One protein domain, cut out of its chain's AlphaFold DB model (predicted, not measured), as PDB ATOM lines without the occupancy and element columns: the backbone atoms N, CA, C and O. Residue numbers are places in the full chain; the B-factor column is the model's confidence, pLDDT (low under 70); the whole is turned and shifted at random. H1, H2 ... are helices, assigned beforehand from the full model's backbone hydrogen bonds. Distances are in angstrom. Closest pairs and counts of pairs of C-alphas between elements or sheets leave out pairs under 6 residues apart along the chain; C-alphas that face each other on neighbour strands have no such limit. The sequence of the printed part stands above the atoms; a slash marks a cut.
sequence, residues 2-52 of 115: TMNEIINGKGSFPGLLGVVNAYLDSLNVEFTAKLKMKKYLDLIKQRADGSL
ATOM      1  N   THR A   2     187.452 -23.643  26.060       97.12
ATOM      2  CA  THR A   2     188.208 -24.860  26.421       97.12
ATOM      3  C   THR A   2     187.727 -25.443  27.750       97.12
ATOM      4  O   THR A   2     187.012 -24.777  28.496       97.12
ATOM      5  N   MET A   3     188.143 -26.672  28.080       96.81
ATOM      6  CA  MET A   3     187.850 -27.271  29.391       96.81
ATOM      7  C   MET A   3     188.356 -26.388  30.544       96.81
ATOM      8  O   MET A   3     187.618 -26.136  31.493       96.81
ATOM      9  N   ASN A   4     189.573 -25.848  30.414       97.88
ATOM     10  CA  ASN A   4     190.142 -24.891  31.359       97.88
ATOM     11  C   ASN A   4     189.227 -23.670  31.545       97.88
ATOM     12  O   ASN A   4     188.893 -23.307  32.663       97.88
ATOM     13  N   GLU A   5     188.755 -23.071  30.449       97.94
ATOM     14  CA  GLU A   5     187.901 -21.878  30.505       97.94
ATOM     15  C   GLU A   5     186.531 -22.165  31.139       97.94
ATOM     16  O   GLU A   5     185.996 -21.313  31.842       97.94
ATOM     17  N   ILE A   6     185.968 -23.362  30.928       98.00
ATOM     18  CA  ILE A   6     184.691 -23.780  31.535       98.00
ATOM     19  C   ILE A   6     184.837 -23.938  33.053       98.00
ATOM     20  O   ILE A   6     183.993 -23.465  33.816       98.00
ATOM     21  N   ILE A   7     185.901 -24.608  33.498       97.94
ATOM     22  CA  ILE A   7     186.108 -24.950  34.908       97.94
ATOM     23  C   ILE A   7     186.685 -23.769  35.691       97.94
ATOM     24  O   ILE A   7     186.127 -23.389  36.718       97.94
ATOM     25  N   ASN A   8     187.766 -23.170  35.195       97.81
ATOM     26  CA  ASN A   8     188.553 -22.150  35.891       97.81
ATOM     27  C   ASN A   8     188.165 -20.714  35.511       97.81
ATOM     28  O   ASN A   8     188.589 -19.774  36.181       97.81
ATOM     29  N   GLY A   9     187.353 -20.537  34.467       97.00
ATOM     30  CA  GLY A   9     186.905 -19.229  34.002       97.00
ATOM     31  C   GLY A   9     187.844 -18.584  32.982       97.00
ATOM     32  O   GLY A   9     188.920 -19.090  32.661       97.00
ATOM     33  N   LYS A  10     187.405 -17.444  32.438       96.81
ATOM     34  CA  LYS A  10     188.191 -16.586  31.542       96.81
ATOM     35  C   LYS A  10     187.628 -15.169  31.513       96.81
ATOM     36  O   LYS A  10     186.483 -14.959  31.116       96.81
ATOM     37  N   GLY A  11     188.457 -14.181  31.850       94.00
ATOM     38  CA  GLY A  11     188.049 -12.775  31.849       94.00
ATOM     39  C   GLY A  11     186.894 -12.531  32.822       94.00
ATOM     40  O   GLY A  11     187.036 -12.778  34.014       94.00
ATOM     41  N   SER A  12     185.751 -12.064  32.313       93.88
ATOM     42  CA  SER A  12     184.538 -11.823  33.108       93.88
ATOM     43  C   SER A  12     183.742 -13.088  33.441       93.88
ATOM     44  O   SER A  12     182.844 -13.029  34.279       93.88
ATOM     45  N   PHE A  13     184.037 -14.224  32.801       95.75
ATOM     46  CA  PHE A  13     183.392 -15.491  33.121       95.75
ATOM     47  C   PHE A  13     184.109 -16.151  34.309       95.75
ATOM     48  O   PHE A  13     185.271 -16.535  34.157       95.75
ATOM     49  N   PRO A  14     183.447 -16.324  35.470       95.19
ATOM     50  CA  PRO A  14     184.094 -16.847  36.675       95.19
ATOM     51  C   PRO A  14     184.454 -18.340  36.591       95.19
ATOM     52  O   PRO A  14     185.244 -18.816  37.400       95.19
ATOM     53  N   GLY A  15     183.883 -19.087  35.639       97.25
ATOM     54  CA  GLY A  15     184.024 -20.543  35.585       97.25
ATOM     55  C   GLY A  15     183.210 -21.259  36.660       97.25
ATOM     56  O   GLY A  15     182.716 -20.655  37.616       97.25
ATOM     57  N   LEU A  16     183.076 -22.577  36.510       97.00
ATOM     58  CA  LEU A  16     182.371 -23.406  37.488       97.00
ATOM     59  C   LEU A  16     183.011 -23.307  38.880       97.00
ATOM     60  O   LEU A  16     182.303 -23.132  39.869       97.00
ATOM     61  N   LEU A  17     184.345 -23.360  38.963       96.38
ATOM     62  CA  LEU A  17     185.047 -23.240  40.238       96.38
ATOM     63  C   LEU A  17     184.896 -21.854  40.861       96.38
ATOM     64  O   LEU A  17     184.832 -21.765  42.082       96.38
ATOM     65  N   GLY A  18     184.789 -20.783  40.070       95.19
ATOM     66  CA  GLY A  18     184.512 -19.449  40.605       95.19
ATOM     67  C   GLY A  18     183.162 -19.388  41.326       95.19
ATOM     68  O   GLY A  18     183.085 -18.882  42.443       95.19
ATOM     69  N   VAL A  19     182.118 -19.981  40.734       96.06
ATOM     70  CA  VAL A  19     180.782 -20.066  41.353       96.06
ATOM     71  C   VAL A  19     180.804 -20.947  42.606       96.06
ATOM     72  O   VAL A  19     180.271 -20.554  43.644       96.06
ATOM     73  N   VAL A  20     181.453 -22.115  42.538       95.06
ATOM     74  CA  VAL A  20     181.586 -23.024  43.690       95.06
ATOM     75  C   VAL A  20     182.335 -22.345  44.838       95.06
ATOM     76  O   VAL A  20     181.877 -22.408  45.974       95.06
ATOM     77  N   ASN A  21     183.442 -21.651  44.563       92.19
ATOM     78  CA  ASN A  21     184.210 -20.951  45.594       92.19
ATOM     79  C   ASN A  21     183.393 -19.833  46.256       92.19
ATOM     80  O   ASN A  21     183.360 -19.770  47.481       92.19
ATOM     81  N   ALA A  22     182.661 -19.026  45.479       92.69
ATOM     82  CA  ALA A  22     181.782 -17.994  46.033       92.69
ATOM     83  C   ALA A  22     180.705 -18.585  46.963       92.69
ATOM     84  O   ALA A  22     180.419 -18.032  48.026       92.69
ATOM     85  N   TYR A  23     180.145 -19.743  46.598       92.81
ATOM     86  CA  TYR A  23     179.215 -20.466  47.461       92.81
ATOM     87  C   TYR A  23     179.893 -20.948  48.750       92.81
ATOM     88  O   TYR A  23     179.386 -20.683  49.838       92.81
ATOM     89  N   LEU A  24     181.061 -21.589  48.662       90.25
ATOM     90  CA  LEU A  24     181.797 -22.076  49.835       90.25
ATOM     91  C   LEU A  24     182.237 -20.956  50.788       90.25
ATOM     92  O   LEU A  24     182.285 -21.163  52.004       90.25
ATOM     93  N   ASP A  25     182.536 -19.775  50.255       89.00
ATOM     94  CA  ASP A  25     182.875 -18.595  51.048       89.00
ATOM     95  C   ASP A  25     181.658 -18.042  51.802       89.00
ATOM     96  O   ASP A  25     181.811 -17.587  52.935       89.00
ATOM     97  N   SER A  26     180.450 -18.171  51.240       92.06
ATOM     98  CA  SER A  26     179.197 -17.787  51.912       92.06
ATOM     99  C   SER A  26     178.803 -18.710  53.074       92.06
ATOM    100  O   SER A  26     178.042 -18.310  53.956       92.06
ATOM    101  N   LEU A  27     179.314 -19.946  53.098       91.06
ATOM    102  CA  LEU A  27     178.980 -20.922  54.129       91.06
ATOM    103  C   LEU A  27     179.846 -20.743  55.386       91.06
ATOM    104  O   LEU A  27     181.078 -20.629  55.318       91.06
ATOM    105  N   ASN A  28     179.208 -20.844  56.555       88.56
ATOM    106  CA  ASN A  28     179.884 -20.908  57.852       88.56
ATOM    107  C   ASN A  28     180.365 -22.340  58.163       88.56
ATOM    108  O   ASN A  28     179.833 -23.016  59.041       88.56
ATOM    109  N   VAL A  29     181.333 -22.822  57.379       84.62
ATOM    110  CA  VAL A  29     181.981 -24.134  57.554       84.62
ATOM    111  C   VAL A  29     183.301 -23.969  58.302       84.62
ATOM    112  O   VAL A  29     184.031 -23.002  58.077       84.62
ATOM    113  N   GLU A  30     183.623 -24.943  59.149       89.62
ATOM    114  CA  GLU A  30     184.882 -25.018  59.885       89.62
ATOM    115  C   GLU A  30     186.108 -25.018  58.948       89.62
ATOM    116  O   GLU A  30     186.072 -25.515  57.816       89.62
ATOM    117  N   PHE A  31     187.203 -24.408  59.405       86.50
ATOM    118  CA  PHE A  31     188.362 -24.112  58.563       86.50
ATOM    119  C   PHE A  31     189.022 -25.374  57.996       86.50
ATOM    120  O   PHE A  31     189.393 -25.391  56.819       86.50
ATOM    121  N   THR A  32     189.129 -26.448  58.785       87.56
ATOM    122  CA  THR A  32     189.754 -27.695  58.319       87.56
ATOM    123  C   THR A  32     188.949 -28.355  57.196       87.56
ATOM    124  O   THR A  32     189.526 -28.789  56.195       87.56
ATOM    125  N   ALA A  33     187.616 -28.332  57.277       87.62
ATOM    126  CA  ALA A  33     186.740 -28.816  56.214       87.62
ATOM    127  C   ALA A  33     186.867 -27.970  54.934       87.62
ATOM    128  O   ALA A  33     186.939 -28.528  53.835       87.62
ATOM    129  N   LYS A  34     187.000 -26.636  55.050       86.94
ATOM    130  CA  LYS A  34     187.295 -25.768  53.891       86.94
ATOM    131  C   LYS A  34     188.640 -26.113  53.245       86.94
ATOM    132  O   LYS A  34     188.725 -26.155  52.018       86.94
ATOM    133  N   LEU A  35     189.680 -26.397  54.033       87.62
ATOM    134  CA  LEU A  35     190.980 -26.829  53.506       87.62
ATOM    135  C   LEU A  35     190.893 -28.173  52.773       87.62
ATOM    136  O   LEU A  35     191.442 -28.297  51.678       87.62
ATOM    137  N   LYS A  36     190.181 -29.163  53.330       87.88
ATOM    138  CA  LYS A  36     189.981 -30.470  52.678       87.88
ATOM    139  C   LYS A  36     189.255 -30.313  51.341       87.88
ATOM    140  O   LYS A  36     189.694 -30.854  50.331       87.88
ATOM    141  N   MET A  37     188.209 -29.492  51.307       90.62
ATOM    142  CA  MET A  37     187.448 -29.233  50.087       90.62
ATOM    143  C   MET A  37     188.285 -28.503  49.027       90.62
ATOM    144  O   MET A  37     188.241 -28.869  47.855       90.62
ATOM    145  N   LYS A  38     189.132 -27.547  49.438       90.12
ATOM    146  CA  LYS A  38     190.088 -26.886  48.537       90.12
ATOM    147  C   LYS A  38     191.039 -27.876  47.862       90.12
ATOM    148  O   LYS A  38     191.286 -27.706  46.676       90.12
ATOM    149  N   LYS A  39     191.516 -28.919  48.556       91.75
ATOM    150  CA  LYS A  39     192.357 -29.965  47.937       91.75
ATOM    151  C   LYS A  39     191.622 -30.693  46.804       91.75
ATOM    152  O   LYS A  39     192.163 -30.848  45.715       91.75
ATOM    153  N   TYR A  40     190.364 -31.087  47.014       92.38
ATOM    154  CA  TYR A  40     189.581 -31.747  45.961       92.38
ATOM    155  C   TYR A  40     189.309 -30.831  44.763       92.38
ATOM    156  O   TYR A  40     189.438 -31.257  43.615       92.38
ATOM    157  N   LEU A  41     188.970 -29.566  45.017       95.25
ATOM    158  CA  LEU A  41     188.743 -28.585  43.952       95.25
ATOM    159  C   LEU A  41     190.031 -28.260  43.184       95.25
ATOM    160  O   LEU A  41     189.985 -28.052  41.974       95.25
ATOM    161  N   ASP A  42     191.176 -28.260  43.862       95.44
ATOM    162  CA  ASP A  42     192.486 -28.039  43.257       95.44
ATOM    163  C   ASP A  42     192.877 -29.171  42.288       95.44
ATOM    164  O   ASP A  42     193.327 -28.898  41.177       95.44
ATOM    165  N   LEU A  43     192.580 -30.432  42.622       95.81
ATOM    166  CA  LEU A  43     192.734 -31.550  41.680       95.81
ATOM    167  C   LEU A  43     191.895 -31.355  40.403       95.81
ATOM    168  O   LEU A  43     192.365 -31.624  39.295       95.81
ATOM    169  N   ILE A  44     190.650 -30.888  40.542       96.62
ATOM    170  CA  ILE A  44     189.761 -30.621  39.399       96.62
ATOM    171  C   ILE A  44     190.318 -29.473  38.548       96.62
ATOM    172  O   ILE A  44     190.377 -29.595  37.323       96.62
ATOM    173  N   LYS A  45     190.766 -28.390  39.192       97.19
ATOM    174  CA  LYS A  45     191.405 -27.237  38.544       97.19
ATOM    175  C   LYS A  45     192.597 -27.661  37.687       97.19
ATOM    176  O   LYS A  45     192.627 -27.327  36.503       97.19
ATOM    177  N   GLN A  46     193.526 -28.414  38.275       97.75
ATOM    178  CA  GLN A  46     194.775 -28.829  37.631       97.75
ATOM    179  C   GLN A  46     194.545 -29.805  36.464       97.75
ATOM    180  O   GLN A  46     195.238 -29.776  35.448       97.75
ATOM    181  N   ARG A  47     193.517 -30.659  36.548       97.88
ATOM    182  CA  ARG A  47     193.123 -31.510  35.411       97.88
ATOM    183  C   ARG A  47     192.487 -30.716  34.273       97.88
ATOM    184  O   ARG A  47     192.623 -31.098  33.114       97.88
ATOM    185  N   ALA A  48     191.767 -29.642  34.594       97.75
ATOM    186  CA  ALA A  48     191.123 -28.803  33.590       97.75
ATOM    187  C   ALA A  48     192.116 -27.889  32.857       97.75
ATOM    188  O   ALA A  48     191.944 -27.669  31.656       97.75
ATOM    189  N   ASP A  49     193.137 -27.373  33.553       97.00
ATOM    190  CA  ASP A  49     194.199 -26.551  32.951       97.00
ATOM    191  C   ASP A  49     195.325 -27.367  32.291       97.00
ATOM    192  O   ASP A  49     196.064 -26.826  31.469       97.00
ATOM    193  N   GLY A  50     195.394 -28.672  32.575       96.69
ATOM    194  CA  GLY A  50     196.339 -29.605  31.967       96.69
ATOM    195  C   GLY A  50     197.671 -29.731  32.705       96.69
ATOM    196  O   GLY A  50     198.551 -30.431  32.207       96.69
ATOM    197  N   SER A  51     197.828 -29.096  33.870       97.38
ATOM    198  CA  SER A  51     198.989 -29.299  34.749       97.38
ATOM    199  C   SER A  51     199.042 -30.709  35.344       97.38
ATOM    200  O   SER A  51     200.134 -31.226  35.556       97.38
ATOM    201  N   LEU A  52     197.885 -31.357  35.534       97.88
ATOM    202  CA  LEU A  52     197.787 -32.788  35.831       97.88
ATOM    203  C   LEU A  52     197.117 -33.549  34.687       97.88
ATOM    204  O   LEU A  52     196.090 -33.145  34.134       97.88
TER     205      LEU A  52
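AT A GLANCE: This is residues 2 to 52 of the 115 residues of the protein "Glutamate--cysteine ligase" of Thanatephorus cucumeris (strain AG1-IB / isolate 7/3/14) (UniProt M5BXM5). The domain is a flat, rather open helical hairpin: H2 and the longer H3 run side by side in opposite ways with few contacts between them, and the short helix H1 sits between their ends at the end away from the turn, next to the beginning of H2 and the last part of H3. Residues 26 to 33, round the turn of the hairpin, stick out free at the other end. The printed part has 51 residues with three named helices in the order H1, H2, H3 and no named strand, and its class is all helix. The whole is only just compact, close to loose, with a radius of gyration of the C-alphas of 11.6 A, and its C-alphas span 33 by 25 by 10 A.

IN THESE COORDINATES: The printed part begins at Thr 2, and H1 follows at residues 3 to 8, with C-alpha 3 at (187.850, -27.271, 29.391). After a short link of 6 residues comes H2, residues 15 to 26, 17.2 A from first to last C-alpha, with C-alpha 15 at (184.024, -20.543, 35.585). A tight link of 4 residues leads to H3, residues 31 to 49, the longest helix at 26.4 A from first to last C-alpha, which ends with C-alpha 49 at (194.199, -26.551, 32.951).

HOW THE PARTS SIT: H1 and H2 touch only at the corner by their link, H2 with residues 15 to 18 alone; their closest C-alphas are those of Ile 7 and Leu 16, 4.8 A apart. These two helices run the same way at a shallow tilt of 19 degrees. H1 also touches H3, and H3 touches H1 with residues 45 to 49 alone; the closest C-alphas of the two are those of Asn 4 and Ala 48, 4.6 A apart. H1 and H3 run opposite ways at a shallow tilt of 25 degrees. H2 and H3 form a helical hairpin and only just touch, with 3 pairs of C-alphas within 8 A. Their closest C-alphas, those of Leu 17 and Leu 41, are 7.5 A apart. They run opposite ways at a shallow tilt of 6 degrees, with their centres 11.6 A apart. In H1, H2 and H3 every pair of backbone O i and N i+4 is within hydrogen-bond range.

THE WHOLE: The outline is flat, and the two C-alphas farthest apart are those of Thr 2 and Glu 30, at 33.6 A. Residues 26 to 33, of which 31 to 33 belong to H3, stand free; without them the body of 43 residues spans 27 by 24 by 10 A. The C-alphas of the first and last printed residues, Thr 2 and Leu 52, are 15.6 A apart. The printed part has no cut and no long link between its helices. The mean pLDDT of the printed part is 93.9, and no printed residue is under 70.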